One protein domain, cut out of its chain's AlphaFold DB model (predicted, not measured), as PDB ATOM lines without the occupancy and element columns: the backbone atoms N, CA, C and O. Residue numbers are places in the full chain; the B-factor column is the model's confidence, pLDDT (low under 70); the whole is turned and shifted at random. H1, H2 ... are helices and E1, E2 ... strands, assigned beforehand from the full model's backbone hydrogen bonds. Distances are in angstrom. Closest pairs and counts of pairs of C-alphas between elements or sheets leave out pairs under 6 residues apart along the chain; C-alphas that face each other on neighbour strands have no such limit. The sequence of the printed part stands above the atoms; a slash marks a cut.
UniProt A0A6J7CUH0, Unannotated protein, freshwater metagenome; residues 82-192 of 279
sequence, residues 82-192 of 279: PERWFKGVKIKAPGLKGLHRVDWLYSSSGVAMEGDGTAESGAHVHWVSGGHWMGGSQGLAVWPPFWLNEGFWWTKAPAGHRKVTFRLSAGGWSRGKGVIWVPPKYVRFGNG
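This is residues 82 to 192 of the 279 residues of the protein "Unannotated protein" of freshwater metagenome (UniProt A0A6J7CUH0). This body has little regular structure: loops around H1, with sheet E3-E4-E7, H2 and hairpin E1-E2 toward one end and hairpin E5-E6 toward the other. The 111 printed residues hold two named helices and seven strands, only 37 residues, mixed in class, the sheets antiparallel. It is compact, radius of gyration of the C-alphas 13.1 A, spanning 40 by 29 by 22 A.

E1, residues 90 to 92, begins at (139.796, 104.230, 137.044). E2 is 99 to 101, H1 102 to 106, H2 111 to 114, E3 116 to 118. E4, 124 to 129, spans 16.2 A. E5 is 152 to 155, E6 178 to 182; E7, 188 to 191, ends at (150.700, 92.935, 134.500).

Hairpin E3-E4 has N 117 and O 125 within hydrogen-bond range, 2.8 A. H1 only grazes sheet E3-E4-E7, with residues 104 to 106. H2 is on it, height 5.4 A. H1's one O i to N i+4 pair is within range.

Links E4-E5 and E5-E6 are long. pLDDT is under 70 at residues 138 to 142.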
ATOM      1  N   PRO A  82     142.913  98.662 123.763       97.44
ATOM      2  CA  PRO A  82     143.508  99.810 124.419       97.44
ATOM      3  C   PRO A  82     142.526 100.494 125.382       97.44
ATOM      4  O   PRO A  82     141.373 100.769 125.044       97.44
ATOM      5  N   GLU A  83     143.016 100.857 126.566       98.06
ATOM      6  CA  GLU A  83     142.240 101.504 127.633       98.06
ATOM      7  C   GLU A  83     141.624 102.837 127.184       98.06
ATOM      8  O   GLU A  83     140.511 103.182 127.584       98.06
ATOM      9  N   ARG A  84     142.286 103.547 126.260       96.75
ATOM     10  CA  ARG A  84     141.812 104.820 125.679       96.75
ATOM     11  C   ARG A  84     140.433 104.741 125.009       96.75
ATOM     12  O   ARG A  84     139.820 105.767 124.741       96.75
ATOM     13  N   TRP A  85     139.949 103.543 124.685       96.75
ATOM     14  CA  TRP A  85     138.625 103.345 124.090       96.75
ATOM     15  C   TRP A  85     137.479 103.339 125.100       96.75
ATOM     16  O   TRP A  85     136.323 103.161 124.707       96.75
ATOM     17  N   PHE A  86     137.783 103.454 126.386       97.56
ATOM     18  CA  PHE A  86     136.840 103.254 127.476       97.56
ATOM     19  C   PHE A  86     136.649 104.545 128.253       97.56
ATOM     20  O   PHE A  86     137.464 105.465 128.188       97.56
ATOM     21  N   LYS A  87     135.523 104.645 128.957       97.50
ATOM     22  CA  LYS A  87     135.067 105.910 129.552       97.50
ATOM     23  C   LYS A  87     134.811 105.812 131.045       97.50
ATOM     24  O   LYS A  87     134.558 106.842 131.670       97.50
ATOM     25  N   GLY A  88     134.882 104.622 131.627       98.00
ATOM     26  CA  GLY A  88     134.698 104.402 133.051       98.00
ATOM     27  C   GLY A  88     135.751 105.107 133.897       98.00
ATOM     28  O   GLY A  88     136.821 105.494 133.415       98.00
ATOM     29  N   VAL A  89     135.421 105.295 135.172       97.69
ATOM     30  CA  VAL A  89     136.387 105.720 136.190       97.69
ATOM     31  C   VAL A  89     137.495 104.680 136.341       97.69
ATOM     32  O   VAL A  89     137.269 103.484 136.124       97.69
ATOM     33  N   LYS A  90     138.688 105.131 136.734       98.06
ATOM     34  CA  LYS A  90     139.796 104.230 137.044       98.06
ATOM     35  C   LYS A  90     139.618 103.636 138.441       98.06
ATOM     36  O   LYS A  90     139.348 104.375 139.387       98.06
ATOM     37  N   ILE A  91     139.768 102.320 138.572       96.62
ATOM     38  CA  ILE A  91     139.641 101.597 139.842       96.62
ATOM     39  C   ILE A  91     140.833 100.668 140.075       96.62
ATOM     40  O   ILE A  91     141.540 100.306 139.133       96.62
ATOM     41  N   LYS A  92     141.038 100.263 141.334       96.88
ATOM     42  CA  LYS A  92     141.938  99.152 141.667       96.88
ATOM     43  C   LYS A  92     141.280  97.840 141.251       96.88
ATOM     44  O   LYS A  92     140.090  97.651 141.500       96.88
ATOM     45  N   ALA A  93     142.064  96.936 140.676       96.31
ATOM     46  CA  ALA A  93     141.609  95.613 140.279       96.31
ATOM     47  C   ALA A  93     142.540  94.530 140.840       96.31
ATOM     48  O   ALA A  93     143.747  94.771 140.949       96.31
ATOM     49  N   PRO A  94     142.019  93.343 141.198       97.00
ATOM     50  CA  PRO A  94     142.848  92.273 141.739       97.00
ATOM     51  C   PRO A  94     143.992  91.889 140.792       97.00
ATOM     52  O   PRO A  94     143.764  91.571 139.626       97.00
ATOM     53  N   GLY A  95     145.220  91.908 141.318       96.31
ATOM     54  CA  GLY A  95     146.447  91.551 140.593       96.31
ATOM     55  C   GLY A  95     147.141  92.702 139.852       96.31
ATOM     56  O   GLY A  95     148.280  92.539 139.408       96.31
ATOM     57  N   LEU A  96     146.531  93.891 139.789       96.81
ATOM     58  CA  LEU A  96     147.141  95.075 139.176       96.81
ATOM     59  C   LEU A  96     147.649  96.059 140.226       96.81
ATOM     60  O   LEU A  96     147.037  96.257 141.274       96.81
ATOM     61  N   LYS A  97     148.782  96.697 139.917       90.44
ATOM     62  CA  LYS A  97     149.371  97.747 140.762       90.44
ATOM     63  C   LYS A  97     148.736  99.118 140.494       90.44
ATOM     64  O   LYS A  97     148.647  99.939 141.400       90.44
ATOM     65  N   GLY A  98     148.313  99.359 139.250       92.50
ATOM     66  CA  GLY A  98     147.749 100.626 138.786       92.50
ATOM     67  C   GLY A  98     146.225 100.705 138.879       92.50
ATOM     68  O   GLY A  98     145.534  99.711 139.107       92.50
ATOM     69  N   LEU A  99     145.705 101.919 138.679       97.25
ATOM     70  CA  LEU A  99     144.278 102.155 138.481       97.25
ATOM     71  C   LEU A  99     143.956 102.104 136.991       97.25
ATOM     72  O   LEU A  99     144.610 102.793 136.207       97.25
ATOM     73  N   HIS A 100     142.905 101.374 136.633       98.12
ATOM     74  CA  HIS A 100     142.474 101.251 135.245       98.12
ATOM     75  C   HIS A 100     140.964 101.373 135.090       98.12
ATOM     76  O   HIS A 100     140.208 101.123 136.035       98.12
ATOM     77  N   ARG A 101     140.518 101.790 133.905       98.44
ATOM     78  CA  ARG A 101     139.102 102.020 133.606       98.44
ATOM     79  C   ARG A 101     138.280 100.756 133.845       98.44
ATOM     80  O   ARG A 101     138.558  99.695 133.295       98.44
ATOM     81  N   VAL A 102     137.236 100.888 134.657       98.25
ATOM     82  CA  VAL A 102     136.392  99.760 135.079       98.25
ATOM     83  C   VAL A 102     135.734  99.031 133.896       98.25
ATOM     84  O   VAL A 102     135.706  97.807 133.851       98.25
ATOM     85  N   ASP A 103     135.276  99.758 132.881       98.06
ATOM     86  CA  ASP A 103     134.704  99.185 131.660       98.06
ATOM     87  C   ASP A 103     135.753  98.583 130.725       98.06
ATOM     88  O   ASP A 103     135.439  97.644 129.996       98.06
ATOM     89  N   TRP A 104     136.996  99.061 130.772       98.31
ATOM     90  CA  TRP A 104     138.104  98.411 130.073       98.31
ATOM     91  C   TRP A 104     138.467  97.072 130.708       98.31
ATOM     92  O   TRP A 104     138.811  96.147 129.991       98.31
ATOM     93  N   LEU A 105     138.352  96.933 132.026       98.25
ATOM     94  CA  LEU A 105     138.689  95.689 132.714       98.25
ATOM     95  C   LEU A 105     137.592  94.623 132.588       98.25
ATOM     96  O   LEU A 105     137.889  93.488 132.226       98.25
ATOM     97  N   TYR A 106     136.336  94.974 132.889       97.75
ATOM     98  CA  TYR A 106     135.280  93.987 133.176       97.75
ATOM     99  C   TYR A 106     134.197  93.838 132.100       97.75
ATOM    100  O   TYR A 106     133.387  92.914 132.180       97.75
ATOM    101  N   SER A 107     134.127  94.745 131.120       96.38
ATOM    102  CA  SER A 107     133.091  94.654 130.082       96.38
ATOM    103  C   SER A 107     133.398  93.566 129.057       96.38
ATOM    104  O   SER A 107     134.555  93.209 128.833       96.38
ATOM    105  N   SER A 108     132.366  93.125 128.339       93.62
ATOM    106  CA  SER A 108     132.497  92.210 127.199       93.62
ATOM    107  C   SER A 108     133.183  92.813 125.969       93.62
ATOM    108  O   SER A 108     133.247  92.174 124.930       93.62
ATOM    109  N   SER A 109     133.676  94.047 126.061       93.25
ATOM    110  CA  SER A 109     134.512  94.661 125.023       93.25
ATOM    111  C   SER A 109     135.940  94.921 125.494       93.25
ATOM    112  O   SER A 109     136.731  95.456 124.726       93.25
ATOM    113  N   GLY A 110     136.237  94.637 126.766       96.00
ATOM    114  CA  GLY A 110     137.488  94.965 127.441       96.00
ATOM    115  C   GLY A 110     138.419  93.766 127.632       96.00
ATOM    116  O   GLY A 110     138.236  92.715 127.026       96.00
ATOM    117  N   VAL A 111     139.410  93.921 128.511       97.19
ATOM    118  CA  VAL A 111     140.479  92.945 128.786       97.19
ATOM    119  C   VAL A 111     139.924  91.573 129.151       97.19
ATOM    120  O   VAL A 111     140.443  90.570 128.683       97.19
ATOM    121  N   ALA A 112     138.852  91.505 129.946       95.56
ATOM    122  CA  ALA A 112     138.230  90.231 130.298       95.56
ATOM    123  C   ALA A 112     137.714  89.431 129.087       95.56
ATOM    124  O   ALA A 112     137.715  88.206 129.135       95.56
ATOM    125  N   MET A 113     137.262  90.103 128.021       92.81
ATOM    126  CA  MET A 113     136.786  89.442 126.800       92.81
ATOM    127  C   MET A 113     137.926  89.163 125.828       92.81
ATOM    128  O   MET A 113     138.015  88.073 125.272       92.81
ATOM    129  N   GLU A 114     138.783  90.160 125.621       91.94
ATOM    130  CA  GLU A 114     139.829  90.119 124.598       91.94
ATOM    131  C   GLU A 114     141.084  89.362 125.070       91.94
ATOM    132  O   GLU A 114     141.964  89.057 124.273       91.94
ATOM    133  N   GLY A 115     141.189  89.070 126.370       93.44
ATOM    134  CA  GLY A 115     142.336  88.414 127.002       93.44
ATOM    135  C   GLY A 115     143.476  89.377 127.336       93.44
ATOM    136  O   GLY A 115     144.033  89.304 128.430       93.44
ATOM    137  N   ASP A 116     143.764  90.334 126.452       95.94
ATOM    138  CA  ASP A 116     144.866  91.290 126.586       95.94
ATOM    139  C   ASP A 116     144.443  92.728 126.294       95.94
ATOM    140  O   ASP A 116     143.662  93.003 125.382       95.94
ATOM    141  N   GLY A 117     145.057  93.675 127.001       97.31
ATOM    142  CA  GLY A 117     144.891  95.100 126.781       97.31
ATOM    143  C   GLY A 117     146.162  95.919 126.962       97.31
ATOM    144  O   GLY A 117     147.137  95.500 127.584       97.31
ATOM    145  N   THR A 118     146.119  97.140 126.429       97.50
ATOM    146  CA  THR A 118     147.164  98.156 126.599       97.50
ATOM    147  C   THR A 118     146.611  99.339 127.387       97.50
ATOM    148  O   THR A 118     145.684 100.014 126.937       97.50
ATOM    149  N   ALA A 119     147.179  99.596 128.562       97.06
ATOM    150  CA  ALA A 119     146.823 100.719 129.419       97.06
ATOM    151  C   ALA A 119     147.156 102.072 128.763       97.06
ATOM    152  O   ALA A 119     147.943 102.146 127.817       97.06
ATOM    153  N   GLU A 120     146.619 103.168 129.304       95.31
ATOM    154  CA  GLU A 120     146.947 104.527 128.828       95.31
ATOM    155  C   GLU A 120     148.449 104.858 128.931       95.31
ATOM    156  O   GLU A 120     148.955 105.647 128.139       95.31
ATOM    157  N   SER A 121     149.177 104.220 129.854       94.12
ATOM    158  CA  SER A 121     150.637 104.345 129.983       94.12
ATOM    159  C   SER A 121     151.435 103.558 128.935       94.12
ATOM    160  O   SER A 121     152.659 103.638 128.922       94.12
ATOM    161  N   GLY A 122     150.773 102.745 128.106       93.31
ATOM    162  CA  GLY A 122     151.414 101.781 127.207       93.31
ATOM    163  C   GLY A 122     151.745 100.434 127.861       93.31
ATOM    164  O   GLY A 122     152.145  99.506 127.163       93.31
ATOM    165  N   ALA A 123     151.552 100.285 129.176       94.94
ATOM    166  CA  ALA A 123     151.758  99.009 129.856       94.94
ATOM    167  C   ALA A 123     150.723  97.964 129.411       94.94
ATOM    168  O   ALA A 123     149.537  98.268 129.277       94.94
ATOM    169  N   HIS A 124     151.158  96.718 129.227       96.12
ATOM    170  CA  HIS A 124     150.249  95.611 128.944       96.12
ATOM    171  C   HIS A 124     149.598  95.075 130.221       96.12
ATOM    172  O   HIS A 124     150.215  95.057 131.291       96.12
ATOM    173  N   VAL A 125     148.356  94.626 130.080       97.81
ATOM    174  CA  VAL A 125     147.552  93.976 131.115       97.81
ATOM    175  C   VAL A 125     146.817  92.808 130.473       97.81
ATOM    176  O   VAL A 125     146.292  92.960 129.374       97.81
ATOM    177  N   HIS A 126     146.720  91.679 131.164       97.50
ATOM    178  CA  HIS A 126     145.942  90.533 130.698       97.50
ATOM    179  C   HIS A 126     144.952  90.038 131.749       97.50
ATOM    180  O   HIS A 126     145.132  90.238 132.955       97.50
ATOM    181  N   TRP A 127     143.896  89.380 131.282       97.00
ATOM    182  CA  TRP A 127     142.979  88.628 132.127       97.00
ATOM    183  C   TRP A 127     143.595  87.267 132.456       97.00
ATOM    184  O   TRP A 127     144.034  86.542 131.568       97.00
ATOM    185  N   VAL A 128     143.658  86.934 133.747       96.44
ATOM    186  CA  VAL A 128     144.263  85.680 134.227       96.44
ATOM    187  C   VAL A 128     143.192  84.612 134.387       96.44
ATOM    188  O   VAL A 128     143.353  83.485 133.928       96.44
ATOM    189  N   SER A 129     142.111  84.948 135.092       94.62
ATOM    190  CA  SER A 129     141.066  83.990 135.448       94.62
ATOM    191  C   SER A 129     139.864  84.680 136.083       94.62
ATOM    192  O   SER A 129     139.999  85.776 136.629       94.62
ATOM    193  N   GLY A 130     138.748  83.957 136.164       91.94
ATOM    194  CA  GLY A 130     137.639  84.252 137.071       91.94
ATOM    195  C   GLY A 130     136.545  85.154 136.501       91.94
ATOM    196  O   GLY A 130     136.707  85.815 135.477       91.94
ATOM    197  N   GLY A 131     135.415  85.167 137.205       87.12
ATOM    198  CA  GLY A 131     134.182  85.809 136.763       87.12
ATOM    199  C   GLY A 131     133.370  84.933 135.804       87.12
ATOM    200  O   GLY A 131     133.884  84.029 135.151       87.12
ATOM    201  N   HIS A 132     132.071  85.203 135.736       90.62
ATOM    202  CA  HIS A 132     131.152  84.610 134.764       90.62
ATOM    203  C   HIS A 132     130.515  85.712 133.935       90.62
ATOM    204  O   HIS A 132     130.193  86.775 134.461       90.62
ATOM    205  N   TRP A 133     130.276  85.453 132.657       91.62
ATOM    206  CA  TRP A 133     129.586  86.415 131.812       91.62
ATOM    207  C   TRP A 133     128.112  86.551 132.190       91.62
ATOM    208  O   TRP A 133     127.416  85.570 132.469       91.62
ATOM    209  N   MET A 134     127.628  87.786 132.157       89.12
ATOM    210  CA  MET A 134     126.229  88.138 132.366       89.12
ATOM    211  C   MET A 134     125.741  89.116 131.296       89.12
ATOM    212  O   MET A 134     126.529  89.830 130.660       89.12
ATOM    213  N   GLY A 135     124.422  89.152 131.117       84.75
ATOM    214  CA  GLY A 135     123.764  90.122 130.249       84.75
ATOM    215  C   GLY A 135     123.768  91.538 130.837       84.75
ATOM    216  O   GLY A 135     124.191  91.786 131.964       84.75
ATOM    217  N   GLY A 136     123.263  92.501 130.061       75.88
ATOM    218  CA  GLY A 136     123.131  93.893 130.517       75.88
ATOM    219  C   GLY A 136     122.084  94.110 131.619       75.88
ATOM    220  O   GLY A 136     122.091  95.146 132.289       75.88
ATOM    221  N   SER A 137     121.193  93.139 131.793       79.06
ATOM    222  CA  SER A 137     120.204  93.008 132.864       79.06
ATOM    223  C   SER A 137     120.522  91.780 133.720       79.06
ATOM    224  O   SER A 137     121.358  90.961 133.344       79.06
ATOM    225  N   GLN A 138     119.871  91.645 134.878       68.06
ATOM    226  CA  GLN A 138     120.020  90.458 135.726       68.06
ATOM    227  C   GLN A 138     119.775  89.159 134.935       68.06
ATOM    228  O   GLN A 138     118.717  88.978 134.344       68.06
ATOM    229  N   GLY A 139     120.792  88.290 134.922       60.78
ATOM    230  CA  GLY A 139     120.823  87.011 134.213       60.78
ATOM    231  C   GLY A 139     122.266  86.565 133.957       60.78
ATOM    232  O   GLY A 139     123.045  87.299 133.345       60.78
ATOM    233  N   LEU A 140     122.642  85.384 134.454       61.81
ATOM    234  CA  LEU A 140     123.933  84.752 134.149       61.81
ATOM    235  C   LEU A 140     123.872  84.089 132.768       61.81
ATOM    236  O   LEU A 140     122.808  83.638 132.353       61.81
ATOM    237  N   ALA A 141     125.010  84.022 132.074       60.25
ATOM    238  CA  ALA A 141     125.173  83.304 130.805       60.25
ATOM    239  C   ALA A 141     124.248  83.758 129.653       60.25
ATOM    240  O   ALA A 141     124.017  83.009 128.704       60.25
ATOM    241  N   VAL A 142     123.746  84.994 129.698       66.62
ATOM    242  CA  VAL A 142     122.966  85.571 128.596       66.62
ATOM    243  C   VAL A 142     123.915  85.992 127.472       66.62
ATOM    244  O   VAL A 142     124.798  86.825 127.687       66.62
ATOM    245  N   TRP A 143     123.720  85.429 126.277       71.38
ATOM    246  CA  TRP A 143     124.399  85.850 125.051       71.38
ATOM    247  C   TRP A 143     123.554  86.891 124.295       71.38
ATOM    248  O   TRP A 143     122.350  86.685 124.144       71.38
ATOM    249  N   PRO A 144     124.152  87.987 123.790       81.06
ATOM    250  CA  PRO A 144     125.568  88.348 123.898       81.06
ATOM    251  C   PRO A 144     125.955  88.843 125.309       81.06
ATOM    252  O   PRO A 144     125.160  89.538 125.952       81.06
ATOM    253  N   PRO A 145     127.174  88.530 125.794       88.31
ATOM    254  CA  PRO A 145     127.641  88.968 127.100       88.31
ATOM    255  C   PRO A 145     127.803  90.487 127.127       88.31
ATOM    256  O   PRO A 145     128.126  91.123 126.121       88.31
ATOM    257  N   PHE A 146     127.618  91.072 128.307       91.44
ATOM    258  CA  PHE A 146     127.779  92.509 128.532       91.44
ATOM    259  C   PHE A 146     128.890  92.823 129.539       91.44
ATOM    260  O   PHE A 146     129.650  93.777 129.358       91.44
ATOM    261  N   TRP A 147     128.977  92.041 130.614       95.06
ATOM    262  CA  TRP A 147     129.874  92.302 131.738       95.06
ATOM    263  C   TRP A 147     130.245  90.996 132.445       95.06
ATOM    264  O   TRP A 147     129.511  90.012 132.330       95.06
ATOM    265  N   LEU A 148     131.356  90.979 133.182       94.50
ATOM    266  CA  LEU A 148     131.621  89.925 134.167       94.50
ATOM    267  C   LEU A 148     130.633  90.027 135.339       94.50
ATOM    268  O   LEU A 148     130.094  91.080 135.621       94.50
ATOM    269  N   ASN A 149     130.378  88.965 136.088       92.94
ATOM    270  CA  ASN A 149     129.427  88.993 137.206       92.94
ATOM    271  C   ASN A 149     129.938  89.718 138.466       92.94
ATOM    272  O   ASN A 149     129.430  89.496 139.564       92.94
ATOM    273  N   GLU A 150     130.904  90.616 138.304       94.75
ATOM    274  CA  GLU A 150     131.574  91.357 139.359       94.75
ATOM    275  C   GLU A 150     132.281  92.610 138.811       94.75
ATOM    276  O   GLU A 150     132.436  92.781 137.601       94.75
ATOM    277  N   GLY A 151     132.673  93.532 139.693       95.12
ATOM    278  CA  GLY A 151     133.317  94.786 139.293       95.12
ATOM    279  C   GLY A 151     132.348  95.819 138.701       95.12
ATOM    280  O   GLY A 151     132.725  96.569 137.802       95.12
ATOM    281  N   PHE A 152     131.096  95.865 139.170       95.75
ATOM    282  CA  PHE A 152     130.075  96.809 138.690       95.75
ATOM    283  C   PHE A 152     129.046  97.193 139.758       95.75
ATOM    284  O   PHE A 152     129.018  96.636 140.852       95.75
ATOM    285  N   TRP A 153     128.150  98.127 139.425       96.19
ATOM    286  CA  TRP A 153     126.999  98.475 140.255       96.19
ATOM    287  C   TRP A 153     125.679  98.056 139.613       96.19
ATOM    288  O   TRP A 153     125.485  98.210 138.410       96.19
ATOM    289  N   TRP A 154     124.719  97.634 140.428       95.00
ATOM    290  CA  TRP A 154     123.325  97.549 140.003       95.00
ATOM    291  C   TRP A 154     122.620  98.896 140.120       95.00
ATOM    292  O   TRP A 154     122.801  99.623 141.104       95.00
ATOM    293  N   THR A 155     121.752  99.193 139.155       95.19
ATOM    294  CA  THR A 155     120.777 100.285 139.266       95.19
ATOM    295  C   THR A 155     119.734 100.030 140.358       95.19
ATOM    296  O   THR A 155     119.497  98.890 140.771       95.19
ATOM    297  N   LYS A 156     119.069 101.103 140.809       91.00
ATOM    298  CA  LYS A 156     117.915 101.005 141.714       91.00
ATOM    299  C   LYS A 156     116.701 100.499 140.931       91.00
ATOM    300  O   LYS A 156     116.053 101.275 140.239       91.00
ATOM    301  N   ALA A 157     116.429  99.203 141.020       88.19
ATOM    302  CA  ALA A 157     115.246  98.557 140.455       88.19
ATOM    303  C   ALA A 157     114.919  97.264 141.233       88.19
ATOM    304  O   ALA A 157     115.803  96.733 141.930       88.19
ATOM    305  N   PRO A 158     113.683  96.740 141.117       87.00
ATOM    306  CA  PRO A 158     113.344  95.412 141.618       87.00
ATOM    307  C   PRO A 158     114.281  94.334 141.056       87.00
ATOM    308  O   PRO A 158     114.879  94.504 139.986       87.00
ATOM    309  N   ALA A 159     114.425  93.225 141.784       81.75
ATOM    310  CA  ALA A 159     115.118  92.050 141.260       81.75
ATOM    311  C   ALA A 159     114.447  91.583 139.947       81.75
ATOM    312  O   ALA A 159     113.251  91.766 139.763       81.75
ATOM    313  N   GLY A 160     115.232  91.072 139.002       82.44
ATOM    314  CA  GLY A 160     114.859  90.840 137.603       82.44
ATOM    315  C   GLY A 160     115.047  92.058 136.686       82.44
ATOM    316  O   GLY A 160     115.363  91.896 135.511       82.44
ATOM    317  N   HIS A 161     114.949  93.287 137.209       85.75
ATOM    318  CA  HIS A 161     114.945  94.514 136.393       85.75
ATOM    319  C   HIS A 161     116.191  95.391 136.562       85.75
ATOM    320  O   HIS A 161     116.317  96.440 135.919       85.75
ATOM    321  N   ARG A 162     117.128  94.994 137.430       90.88
ATOM    322  CA  ARG A 162     118.369  95.751 137.626       90.88
ATOM    323  C   ARG A 162     119.245  95.670 136.384       90.88
ATOM    324  O   ARG A 162     119.349  94.626 135.740       90.88
ATOM    325  N   LYS A 163     119.901  96.786 136.077       92.81
ATOM    326  CA  LYS A 163     120.841  96.918 134.962       92.81
ATOM    327  C   LYS A 163     122.252  97.066 135.508       92.81
ATOM    328  O   LYS A 163     122.454  97.749 136.517       92.81
ATOM    329  N   VAL A 164     123.211  96.444 134.833       94.19
ATOM    330  CA  VAL A 164     124.634  96.670 135.097       94.19
ATOM    331  C   VAL A 164     124.957  98.119 134.745       94.19
ATOM    332  O   VAL A 164     124.632  98.584 133.654       94.19
ATOM    333  N   THR A 165     125.595  98.841 135.657       96.31
ATOM    334  CA  THR A 165     126.036 100.221 135.453       96.31
ATOM    335  C   THR A 165     127.398 100.443 136.107       96.31
ATOM    336  O   THR A 165     127.825  99.703 136.994       96.31
ATOM    337  N   PHE A 166     128.102 101.473 135.661       97.00
ATOM    338  CA  PHE A 166     129.391 101.882 136.207       97.00
ATOM    339  C   PHE A 166     129.532 103.399 136.122       97.00
ATOM    340  O   PHE A 166     128.864 104.057 135.316       97.00
ATOM    341  N   ARG A 167     130.391 103.963 136.975       97.94
ATOM    342  CA  ARG A 167     130.663 105.402 136.968       97.94
ATOM    343  C   ARG A 167     131.506 105.780 135.760       97.94
ATOM    344  O   ARG A 167     132.508 105.127 135.467       97.94
ATOM    345  N   LEU A 168     131.120 106.863 135.099       98.38
ATOM    346  CA  LEU A 168     131.883 107.447 134.001       98.38
ATOM    347  C   LEU A 168     132.933 108.417 134.552       98.38
ATOM    348  O   LEU A 168     132.694 109.110 135.539       98.38
ATOM    349  N   SER A 169     134.087 108.483 133.891       97.56
ATOM    350  CA  SER A 169     135.174 109.412 134.232       97.56
ATOM    351  C   SER A 169     134.765 110.882 134.110       97.56
ATOM    352  O   SER A 169     135.197 111.693 134.916       97.56
ATOM    353  N   ALA A 170     133.867 111.207 133.176       96.62
ATOM    354  CA  ALA A 170     133.284 112.542 133.020       96.62
ATOM    355  C   ALA A 170     132.136 112.846 134.012       96.62
ATOM    356  O   ALA A 170     131.463 113.862 133.884       96.62
ATOM    357  N   GLY A 171     131.881 111.961 134.981       95.75
ATOM    358  CA  GLY A 171     130.727 112.047 135.874       95.75
ATOM    359  C   GLY A 171     129.483 111.339 135.327       95.75
ATOM    360  O   GLY A 171     129.378 111.004 134.149       95.75
ATOM    361  N   GLY A 172     128.530 111.059 136.218       96.62
ATOM    362  CA  GLY A 172     127.338 110.277 135.888       96.62
ATOM    363  C   GLY A 172     127.586 108.763 135.815       96.62
ATOM    364  O   GLY A 172     128.556 108.233 136.364       96.62
ATOM    365  N   TRP A 173     126.654 108.056 135.172       97.56
ATOM    366  CA  TRP A 173     126.594 106.593 135.147       97.56
ATOM    367  C   TRP A 173     126.230 106.069 133.763       97.56
ATOM    368  O   TRP A 173     125.397 106.660 133.081       97.56
ATOM    369  N   SER A 174     126.790 104.923 133.379       96.38
ATOM    370  CA  SER A 174     126.598 104.360 132.038       96.38
ATOM    371  C   SER A 174     125.160 103.929 131.732       96.38
ATOM    372  O   SER A 174     124.728 104.049 130.588       96.38
ATOM    373  N   ARG A 175     124.409 103.422 132.723       94.25
ATOM    374  CA  ARG A 175     123.022 102.938 132.544       94.25
ATOM    375  C   ARG A 175     122.099 103.327 133.704       94.25
ATOM    376  O   ARG A 175     121.256 102.540 134.118       94.25
ATOM    377  N   GLY A 176     122.255 104.545 134.226       94.31
ATOM    378  CA  GLY A 176     121.518 105.054 135.392       94.31
ATOM    379  C   GLY A 176     122.274 104.860 136.710       94.31
ATOM    380  O   GLY A 176     123.281 104.153 136.758       94.31
ATOM    381  N   LYS A 177     121.814 105.524 137.780       96.00
ATOM    382  CA  LYS A 177     122.532 105.590 139.065       96.00
ATOM    383  C   LYS A 177     122.705 104.205 139.691       96.00
ATOM    384  O   LYS A 177     121.721 103.530 139.993       96.00
ATOM    385  N   GLY A 178     123.959 103.814 139.909       95.88
ATOM    386  CA  GLY A 178     124.312 102.606 140.642       95.88
ATOM    387  C   GLY A 178     124.117 102.794 142.143       95.88
ATOM    388  O   GLY A 178     124.520 103.815 142.702       95.88
ATOM    389  N   VAL A 179     123.483 101.814 142.784       95.75
ATOM    390  CA  VAL A 179     123.151 101.844 144.220       95.75
ATOM    391  C   VAL A 179     123.633 100.613 144.983       95.75
ATOM    392  O   VAL A 179     123.798 100.696 146.192       95.75
ATOM    393  N   ILE A 180     123.904  99.492 144.306       93.88
ATOM    394  CA  ILE A 180     124.443  98.276 144.935       93.88
ATOM    395  C   ILE A 180     125.759  97.938 144.249       93.88
ATOM    396  O   ILE A 180     125.758  97.656 143.054       93.88
ATOM    397  N   TRP A 181     126.864  97.978 144.986       95.38
ATOM    398  CA  TRP A 181     128.184  97.587 144.488       95.38
ATOM    399  C   TRP A 181     128.351  96.066 144.516       95.38
ATOM    400  O   TRP A 181     128.048  95.430 145.525       95.38
ATOM    401  N   VAL A 182     128.863  95.494 143.428       95.00
ATOM    402  CA  VAL A 182     129.258  94.086 143.328       95.00
ATOM    403  C   VAL A 182     130.783  94.037 143.179       95.00
ATOM    404  O   VAL A 182     131.290  94.239 142.072       95.00
ATOM    405  N   PRO A 183     131.539  93.819 144.272       95.62
ATOM    406  CA  PRO A 183     132.995  93.826 144.223       95.62
ATOM    407  C   PRO A 183     133.551  92.632 143.436       95.62
ATOM    408  O   PRO A 183     132.922  91.572 143.436       95.62
ATOM    409  N   PRO A 184     134.741  92.770 142.820       95.06
ATOM    410  CA  PRO A 184     135.479  91.633 142.288       95.06
ATOM    411  C   PRO A 184     135.885  90.686 143.424       95.06
ATOM    412  O   PRO A 184     136.487  91.109 144.411       95.06
ATOM    413  N   LYS A 185     135.545  89.409 143.277       93.88
ATOM    414  CA  LYS A 185     135.865  88.306 144.187       93.88
ATOM    415  C   LYS A 185     136.760  87.262 143.524       93.88
ATOM    416  O   LYS A 185     137.686  86.783 144.172       93.88
ATOM    417  N   TYR A 186     136.493  86.913 142.266       94.19
ATOM    418  CA  TYR A 186     137.149  85.778 141.600       94.19
ATOM    419  C   TYR A 186     138.047  86.198 140.443       94.19
ATOM    420  O   TYR A 186     139.073  85.565 140.194       94.19
ATOM    421  N   VAL A 187     137.674  87.264 139.744       96.00
ATOM    422  CA  VAL A 187     138.457  87.851 138.663       96.00
ATOM    423  C   VAL A 187     139.846  88.273 139.130       96.00
ATOM    424  O   VAL A 187     140.020  88.951 140.147       96.00
ATOM    425  N   ARG A 188     140.846  87.901 138.335       97.50
ATOM    426  CA  ARG A 188     142.238  88.312 138.493       97.50
ATOM    427  C   ARG A 188     142.786  88.795 137.161       97.50
ATOM    428  O   ARG A 188     142.549  88.180 136.123       97.50
ATOM    429  N   PHE A 189     143.563  89.865 137.221       98.00
ATOM    430  CA  PHE A 189     144.341  90.375 136.099       98.00
ATOM    431  C   PHE A 189     145.834  90.290 136.417       98.00
ATOM    432  O   PHE A 189     146.233  90.185 137.579       98.00
ATOM    433  N   GLY A 190     146.658  90.342 135.377       97.56
ATOM    434  CA  GLY A 190     148.109  90.328 135.476       97.56
ATOM    435  C   GLY A 190     148.723  91.513 134.743       97.56
ATOM    436  O   GLY A 190     148.169  92.015 133.765       97.56
ATOM    437  N   ASN A 191     149.881  91.965 135.226       97.00
ATOM    438  CA  ASN A 191     150.700  92.935 134.500       97.00
ATOM    439  C   ASN A 191     151.478  92.208 133.392       97.00
ATOM    440  O   ASN A 191     151.899  91.067 133.584       97.00
ATOM    441  N   GLY A 192     151.716  92.890 132.274       95.12
ATOM    442  CA  GLY A 192     152.338  92.311 131.084       95.12
ATOM    443  C   GLY A 192     151.318  91.671 130.143       95.12
ATOM    444  O   GLY A 192     150.146  91.519 130.485       95.12
TER     445      GLY A 192